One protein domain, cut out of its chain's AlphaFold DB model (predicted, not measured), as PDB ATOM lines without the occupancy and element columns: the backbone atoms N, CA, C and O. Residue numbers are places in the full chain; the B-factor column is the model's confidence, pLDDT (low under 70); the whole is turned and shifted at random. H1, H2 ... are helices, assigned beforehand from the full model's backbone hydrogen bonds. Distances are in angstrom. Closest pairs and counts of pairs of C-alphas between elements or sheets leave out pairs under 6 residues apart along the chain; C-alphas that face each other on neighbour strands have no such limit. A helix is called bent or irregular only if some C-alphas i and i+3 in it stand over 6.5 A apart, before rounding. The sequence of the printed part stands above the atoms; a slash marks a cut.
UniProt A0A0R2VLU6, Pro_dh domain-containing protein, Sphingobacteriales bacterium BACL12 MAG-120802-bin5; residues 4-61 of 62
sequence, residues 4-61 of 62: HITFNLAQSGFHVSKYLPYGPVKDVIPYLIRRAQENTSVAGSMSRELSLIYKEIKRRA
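What this domain is: This is residues 4 to 61 of the 62 residues of the protein "Pro_dh domain-containing protein" of Sphingobacteriales bacterium BACL12 MAG-120802-bin5 (UniProt A0A0R2VLU6). What shape does the printed part make? It is an open frame with an empty middle: the short helix H1 touches no other helix, the long link of residues 12 to 24, with no named element, runs away from it, and the two longer helices H2 and H3 follow end to end as a wide, shallow V. What is it built of? The printed part has 58 residues with three named helices in the order H1, H2, H3 and no named strand, and its class is all helix. How spread out is it? It is extended, with a radius of gyration of the C-alphas of 16.8 A, and only just flat, spanning 50 by 33 by 10 A.

Where its parts are: Where does the first helix lie? H1 is residues 4 to 11, 10.9 A from first to last C-alpha, beginning at C-alpha 4 at (-42.361, 36.938, -43.363). Where are the longer helices? H2 is residues 25 to 43, 24.9 A long, beginning at C-alpha 25 at (-40.765, 11.009, -46.359). H3 is residues 46 to 60, 20.9 A long, ending at C-alpha 60 at (-33.423, 56.849, -51.242).

How they stand to each other: Do the helices touch? H1 is apart from H2 and from H3, with no C-alphas within 8 A. H2 and H3 meet only through their link. Is H2 even along its length? It has a kink of 36 degrees near residue 32 and is irregular, with C-alphas 27 and 30 lying 7.4 A apart. What do the backbones show? Every O i to N i+4 pair is within hydrogen-bond range in H3, against 3 of 4 in H1 and 13 of 15 in H2.

The domain as a whole: How large is it? The two C-alphas farthest apart, those of Lys 26 and Ala 61, are 51.0 A apart. How are the parts joined? The link from H1 to H2, residues 12 to 24, is long, the link from H2 to H3 is tight, and the printed part has no cut. Where is confidence low? The mean pLDDT of the printed part is 90.1, and residues 41 to 45, of which 41 to 43 belong to H2, are under 70.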
ATOM      1  N   HIS A   4     -42.366  35.495 -43.602       87.56
ATOM      2  CA  HIS A   4     -42.361  36.938 -43.363       87.56
ATOM      3  C   HIS A   4     -42.877  37.752 -44.564       87.56
ATOM      4  O   HIS A   4     -43.547  38.758 -44.373       87.56
ATOM      5  N   ILE A   5     -42.623  37.313 -45.804       92.12
ATOM      6  CA  ILE A   5     -43.146  37.986 -47.002       92.12
ATOM      7  C   ILE A   5     -44.640  37.703 -47.139       92.12
ATOM      8  O   ILE A   5     -45.448  38.617 -47.279       92.12
ATOM      9  N   THR A   6     -45.015  36.425 -47.093       93.81
ATOM     10  CA  THR A   6     -46.394  36.009 -47.356       93.81
ATOM     11  C   THR A   6     -47.377  36.535 -46.315       93.81
ATOM     12  O   THR A   6     -48.482  36.911 -46.693       93.81
ATOM     13  N   PHE A   7     -46.986  36.626 -45.040       93.81
ATOM     14  CA  PHE A   7     -47.835  37.215 -44.002       93.81
ATOM     15  C   PHE A   7     -48.096  38.702 -44.244       93.81
ATOM     16  O   PHE A   7     -49.249  39.123 -44.207       93.81
ATOM     17  N   ASN A   8     -47.063  39.477 -44.583       95.81
ATOM     18  CA  ASN A   8     -47.215  40.903 -44.882       95.81
ATOM     19  C   ASN A   8     -48.095  41.139 -46.122       95.81
ATOM     20  O   ASN A   8     -48.941  42.035 -46.133       95.81
ATOM     21  N   LEU A   9     -47.929  40.310 -47.160       96.06
ATOM     22  CA  LEU A   9     -48.747  40.376 -48.373       96.06
ATOM     23  C   LEU A   9     -50.215  40.042 -48.087       96.06
ATOM     24  O   LEU A   9     -51.095  40.792 -48.505       96.06
ATOM     25  N   ALA A  10     -50.477  38.966 -47.338       95.94
ATOM     26  CA  ALA A  10     -51.831  38.607 -46.921       95.94
ATOM     27  C   ALA A  10     -52.482  39.728 -46.099       95.94
ATOM     28  O   ALA A  10     -53.622  40.104 -46.360       95.94
ATOM     29  N   GLN A  11     -51.743  40.311 -45.148       96.69
ATOM     30  CA  GLN A  11     -52.220  41.425 -44.324       96.69
ATOM     31  C   GLN A  11     -52.548  42.673 -45.155       96.69
ATOM     32  O   GLN A  11     -53.472  43.408 -44.823       96.69
ATOM     33  N   SER A  12     -51.829  42.890 -46.256       97.31
ATOM     34  CA  SER A  12     -52.076  43.996 -47.190       97.31
ATOM     35  C   SER A  12     -53.228  43.717 -48.172       97.31
ATOM     36  O   SER A  12     -53.457  44.505 -49.085       97.31
ATOM     37  N   GLY A  13     -53.951  42.602 -48.007       96.81
ATOM     38  CA  GLY A  13     -55.111  42.237 -48.822       96.81
ATOM     39  C   GLY A  13     -54.775  41.554 -50.150       96.81
ATOM     40  O   GLY A  13     -55.666  41.374 -50.979       96.81
ATOM     41  N   PHE A  14     -53.519  41.153 -50.379       97.50
ATOM     42  CA  PHE A  14     -53.149  40.418 -51.590       97.50
ATOM     43  C   PHE A  14     -53.503  38.936 -51.481       97.50
ATOM     44  O   PHE A  14     -53.339  38.303 -50.437       97.50
ATOM     45  N   HIS A  15     -53.912  38.348 -52.606       95.44
ATOM     46  CA  HIS A  15     -54.084  36.905 -52.703       95.44
ATOM     47  C   HIS A  15     -52.726  36.212 -52.693       95.44
ATOM     48  O   HIS A  15     -51.868  36.464 -53.540       95.44
ATOM     49  N   VAL A  16     -52.551  35.300 -51.745       95.19
ATOM     50  CA  VAL A  16     -51.331  34.516 -51.599       95.19
ATOM     51  C   VAL A  16     -51.665  33.042 -51.424       95.19
ATOM     52  O   VAL A  16     -52.690  32.685 -50.851       95.19
ATOM     53  N   SER A  17     -50.773  32.180 -51.903       92.81
ATOM     54  CA  SER A  17     -50.850  30.735 -51.699       92.81
ATOM     55  C   SER A  17     -49.463  30.181 -51.391       92.81
ATOM     56  O   SER A  17     -48.450  30.695 -51.874       92.81
ATOM     57  N   LYS A  18     -49.409  29.140 -50.559       90.50
ATOM     58  CA  LYS A  18     -48.172  28.450 -50.193       90.50
ATOM     59  C   LYS A  18     -48.115  27.102 -50.895       90.50
ATOM     60  O   LYS A  18     -48.980  26.255 -50.701       90.50
ATOM     61  N   TYR A  19     -47.055  26.894 -51.671       88.44
ATOM     62  CA  TYR A  19     -46.751  25.587 -52.236       88.44
ATOM     63  C   TYR A  19     -46.129  24.695 -51.160       88.44
ATOM     64  O   TYR A  19     -44.993  24.922 -50.733       88.44
ATOM     65  N   LEU A  20     -46.887  23.694 -50.716       87.81
ATOM     66  CA  LEU A  20     -46.477  22.751 -49.685       87.81
ATOM     67  C   LEU A  20     -46.466  21.330 -50.268       87.81
ATOM     68  O   LEU A  20     -47.527  20.817 -50.626       87.81
ATOM     69  N   PRO A  21     -45.300  20.672 -50.366       88.69
ATOM     70  CA  PRO A  21     -45.260  19.254 -50.686       88.69
ATOM     71  C   PRO A  21     -45.762  18.430 -49.502       88.69
ATOM     72  O   PRO A  21     -45.406  18.702 -48.355       88.69
ATOM     73  N   TYR A  22     -46.552  17.403 -49.798       91.94
ATOM     74  CA  TYR A  22     -47.106  16.478 -48.815       91.94
ATOM     75  C   TYR A  22     -46.935  15.033 -49.301       91.94
ATOM     76  O   TYR A  22     -46.970  14.772 -50.502       91.94
ATOM     77  N   GLY A  23     -46.733  14.103 -48.367       94.25
ATOM     78  CA  GLY A  23     -46.572  12.678 -48.658       94.25
ATOM     79  C   GLY A  23     -45.568  11.985 -47.732       94.25
ATOM     80  O   GLY A  23     -44.958  12.638 -46.880       94.25
ATOM     81  N   PRO A  24     -45.389  10.660 -47.875       95.94
ATOM     82  CA  PRO A  24     -44.376   9.909 -47.142       95.94
ATOM     83  C   PRO A  24     -42.972  10.479 -47.363       95.94
ATOM     84  O   PRO A  24     -42.629  10.900 -48.467       95.94
ATOM     85  N   VAL A  25     -42.124  10.428 -46.329       92.38
ATOM     86  CA  VAL A  25     -40.765  11.009 -46.359       92.38
ATOM     87  C   VAL A  25     -39.971  10.547 -47.583       92.38
ATOM     88  O   VAL A  25     -39.381  11.373 -48.273       92.38
ATOM     89  N   LYS A  26     -40.016   9.244 -47.887       94.75
ATOM     90  CA  LYS A  26     -39.330   8.630 -49.035       94.75
ATOM     91  C   LYS A  26     -39.678   9.284 -50.379       94.75
ATOM     92  O   LYS A  26     -38.798   9.426 -51.221       94.75
ATOM     93  N   ASP A  27     -40.919   9.732 -50.550       95.50
ATOM     94  CA  ASP A  27     -41.424  10.268 -51.816       95.50
ATOM     95  C   ASP A  27     -41.068  11.758 -51.968       95.50
ATOM     96  O   ASP A  27     -40.979  12.278 -53.079       95.50
ATOM     97  N   VAL A  28     -40.796  12.451 -50.853       95.31
ATOM     98  CA  VAL A  28     -40.442  13.881 -50.836       95.31
ATOM     99  C   VAL A  28     -38.936  14.153 -50.732       95.31
ATOM    100  O   VAL A  28     -38.527  15.306 -50.882       95.31
ATOM    101  N   ILE A  29     -38.091  13.130 -50.543       95.94
ATOM    102  CA  ILE A  29     -36.622  13.285 -50.493       95.94
ATOM    103  C   ILE A  29     -36.072  14.123 -51.666       95.94
ATOM    104  O   ILE A  29     -35.313  15.061 -51.402       95.94
ATOM    105  N   PRO A  30     -36.469  13.899 -52.940       94.62
ATOM    106  CA  PRO A  30     -35.959  14.706 -54.051       94.62
ATOM    107  C   PRO A  30     -36.309  16.197 -53.937       94.62
ATOM    108  O   PRO A  30     -35.534  17.060 -54.353       94.62
ATOM    109  N   TYR A  31     -37.471  16.533 -53.369       93.69
ATOM    110  CA  TYR A  31     -37.841  17.924 -53.098       93.69
ATOM    111  C   TYR A  31     -36.957  18.534 -52.003       93.69
ATOM    112  O   TYR A  31     -36.472  19.656 -52.160       93.69
ATOM    113  N   LEU A  32     -36.724  17.790 -50.918       93.25
ATOM    114  CA  LEU A  32     -35.926  18.252 -49.781       93.25
ATOM    115  C   LEU A  32     -34.467  18.520 -50.170       93.25
ATOM    116  O   LEU A  32     -33.926  19.553 -49.780       93.25
ATOM    117  N   ILE A  33     -33.857  17.662 -50.996       94.38
ATOM    118  CA  ILE A  33     -32.485  17.866 -51.495       94.38
ATOM    119  C   ILE A  33     -32.382  19.165 -52.300       94.38
ATOM    120  O   ILE A  33     -31.489  19.976 -52.050       94.38
ATOM    121  N   ARG A  34     -33.324  19.415 -53.222       93.44
ATOM    122  CA  ARG A  34     -33.344  20.664 -54.005       93.44
ATOM    123  C   ARG A  34     -33.496  21.897 -53.113       93.44
ATOM    124  O   ARG A  34     -32.832  22.902 -53.349       93.44
ATOM    125  N   ARG A  35     -34.340  21.820 -52.075       92.00
ATOM    126  CA  ARG A  35     -34.496  22.906 -51.093       92.00
ATOM    127  C   ARG A  35     -33.241  23.139 -50.263       92.00
ATOM    128  O   ARG A  35     -32.917  24.293 -50.003       92.00
ATOM    129  N   ALA A  36     -32.539  22.081 -49.866       91.06
ATOM    130  CA  ALA A  36     -31.270  22.213 -49.159       91.06
ATOM    131  C   ALA A  36     -30.237  22.945 -50.027       91.06
ATOM    132  O   ALA A  36     -29.667  23.931 -49.577       91.06
ATOM    133  N   GLN A  37     -30.075  22.534 -51.290       90.06
ATOM    134  CA  GLN A  37     -29.137  23.160 -52.228       90.06
ATOM    135  C   GLN A  37     -29.434  24.648 -52.464       90.06
ATOM    136  O   GLN A  37     -28.529  25.472 -52.356       90.06
ATOM    137  N   GLU A  38     -30.696  25.009 -52.723       86.56
ATOM    138  CA  GLU A  38     -31.096  26.412 -52.889       86.56
ATOM    139  C   GLU A  38     -30.786  27.244 -51.639       86.56
ATOM    140  O   GLU A  38     -30.161  28.301 -51.729       86.56
ATOM    141  N   ASN A  39     -31.178  26.755 -50.460       84.56
ATOM    142  CA  ASN A  39     -30.980  27.489 -49.212       84.56
ATOM    143  C   ASN A  39     -29.497  27.639 -48.851       84.56
ATOM    144  O   ASN A  39     -29.102  28.664 -48.294       84.56
ATOM    145  N   THR A  40     -28.659  26.659 -49.200       81.94
ATOM    146  CA  THR A  40     -27.206  26.753 -49.024       81.94
ATOM    147  C   THR A  40     -26.593  27.835 -49.917       81.94
ATOM    148  O   THR A  40     -25.751  28.595 -49.438       81.94
ATOM    149  N   SER A  41     -27.032  27.971 -51.174       69.88
ATOM    150  CA  SER A  41     -26.567  29.056 -52.056       69.88
ATOM    151  C   SER A  41     -26.940  30.447 -51.528       69.88
ATOM    152  O   SER A  41     -26.164  31.392 -51.677       69.88
ATOM    153  N   VAL A  42     -28.097  30.571 -50.873       66.00
ATOM    154  CA  VAL A  42     -28.582  31.840 -50.305       66.00
ATOM    155  C   VAL A  42     -27.802  32.238 -49.044       66.00
ATOM    156  O   VAL A  42     -27.431  33.405 -48.893       66.00
ATOM    157  N   ALA A  43     -27.479  31.287 -48.160       64.94
ATOM    158  CA  ALA A  43     -26.810  31.573 -46.885       64.94
ATOM    159  C   ALA A  43     -25.424  32.237 -47.042       64.94
ATOM    160  O   ALA A  43     -25.049  33.075 -46.223       64.94
ATOM    161  N   GLY A  44     -24.682  31.922 -48.110       67.81
ATOM    162  CA  GLY A  44     -23.358  32.506 -48.367       67.81
ATOM    163  C   GLY A  44     -23.371  33.969 -48.836       67.81
ATOM    164  O   GLY A  44     -22.354  34.649 -48.724       67.81
ATOM    165  N   SER A  45     -24.505  34.472 -49.339       69.69
ATOM    166  CA  SER A  45     -24.590  35.797 -49.982       69.69
ATOM    167  C   SER A  45     -25.382  36.844 -49.185       69.69
ATOM    168  O   SER A  45     -25.346  38.025 -49.538       69.69
ATOM    169  N   MET A  46     -26.038  36.462 -48.079       80.69
ATOM    170  CA  MET A  46     -26.929  37.368 -47.332       80.69
ATOM    171  C   MET A  46     -26.232  38.620 -46.785       80.69
ATOM    172  O   MET A  46     -26.796  39.708 -46.860       80.69
ATOM    173  N   SER A  47     -24.998  38.518 -46.275       84.00
ATOM    174  CA  SER A  47     -24.278  39.688 -45.736       84.00
ATOM    175  C   SER A  47     -24.022  40.756 -46.805       84.00
ATOM    176  O   SER A  47     -24.087  41.956 -46.531       84.00
ATOM    177  N   ARG A  48     -23.761  40.325 -48.047       86.19
ATOM    178  CA  ARG A  48     -23.582  41.225 -49.190       86.19
ATOM    179  C   ARG A  48     -24.906  41.865 -49.592       86.19
ATOM    180  O   ARG A  48     -24.938  43.074 -49.804       86.19
ATOM    181  N   GLU A  49     -25.980  41.084 -49.680       88.62
ATOM    182  CA  GLU A  49     -27.315  41.609 -49.992       88.62
ATOM    183  C   GLU A  49     -27.781  42.630 -48.954       88.62
ATOM    184  O   GLU A  49     -28.233  43.712 -49.320       88.62
ATOM    185  N   LEU A  50     -27.581  42.344 -47.667       89.62
ATOM    186  CA  LEU A  50     -27.932  43.260 -46.587       89.62
ATOM    187  C   LEU A  50     -27.178  44.594 -46.703       89.62
ATOM    188  O   LEU A  50     -27.778  45.661 -46.573       89.62
ATOM    189  N   SER A  51     -25.879  44.548 -47.014       92.50
ATOM    190  CA  SER A  51     -25.079  45.754 -47.269       92.50
ATOM    191  C   SER A  51     -25.625  46.575 -48.448       92.50
ATOM    192  O   SER A  51     -25.727  47.802 -48.366       92.50
ATOM    193  N   LEU A  52     -26.048  45.910 -49.529       93.94
ATOM    194  CA  LEU A  52     -26.670  46.570 -50.681       93.94
ATOM    195  C   LEU A  52     -28.032  47.188 -50.333       93.94
ATOM    196  O   LEU A  52     -28.305  48.305 -50.771       93.94
ATOM    197  N   ILE A  53     -28.848  46.520 -49.512       92.69
ATOM    198  CA  ILE A  53     -30.128  47.055 -49.024       92.69
ATOM    199  C   ILE A  53     -29.897  48.324 -48.202       92.69
ATOM    200  O   ILE A  53     -30.515  49.349 -48.484       92.69
ATOM    201  N   TYR A  54     -28.967  48.307 -47.240       94.12
ATOM    202  CA  TYR A  54     -28.643  49.502 -46.451       94.12
ATOM    203  C   TYR A  54     -28.147  50.657 -47.321       94.12
ATOM    204  O   TYR A  54     -28.546  51.808 -47.121       94.12
ATOM    205  N   LYS A  55     -27.307  50.358 -48.320       95.88
ATOM    206  CA  LYS A  55     -26.847  51.354 -49.294       95.88
ATOM    207  C   LYS A  55     -28.019  51.961 -50.068       95.88
ATOM    208  O   LYS A  55     -28.041  53.175 -50.268       95.88
ATOM    209  N   GLU A  56     -28.983  51.143 -50.483       96.00
ATOM    210  CA  GLU A  56     -30.150  51.594 -51.239       96.00
ATOM    211  C   GLU A  56     -31.128  52.411 -50.382       96.00
ATOM    212  O   GLU A  56     -31.620  53.437 -50.847       96.00
ATOM    213  N   ILE A  57     -31.347  52.028 -49.121       94.75
ATOM    214  CA  ILE A  57     -32.138  52.813 -48.157       94.75
ATOM    215  C   ILE A  57     -31.512  54.199 -47.975       94.75
ATOM    216  O   ILE A  57     -32.189  55.207 -48.173       94.75
ATOM    217  N   LYS A  58     -30.196  54.261 -47.714       95.38
ATOM    218  CA  LYS A  58     -29.467  55.533 -47.581       95.38
ATOM    219  C   LYS A  58     -29.547  56.380 -48.855       95.38
ATOM    220  O   LYS A  58     -29.686  57.596 -48.772       95.38
ATOM    221  N   ARG A  59     -29.469  55.757 -50.039       96.75
ATOM    222  CA  ARG A  59     -29.584  56.451 -51.335       96.75
ATOM    223  C   ARG A  59     -30.972  57.062 -51.544       96.75
ATOM    224  O   ARG A  59     -31.069  58.123 -52.151       96.75
ATOM    225  N   ARG A  60     -32.032  56.390 -51.087       95.56
ATOM    226  CA  ARG A  60     -33.423  56.849 -51.242       95.56
ATOM    227  C   ARG A  60     -33.844  57.913 -50.224       95.56
ATOM    228  O   ARG A  60     -34.949  58.418 -50.364       95.56
ATOM    229  N   ALA A  61     -32.971  58.273 -49.278       78.06
ATOM    230  CA  ALA A  61     -33.227  59.275 -48.243       78.06
ATOM    231  C   ALA A  61     -34.540  59.022 -47.471       78.06
ATOM    232  O   ALA A  61     -35.378  59.914 -47.350       78.06
TER     233      ALA A  61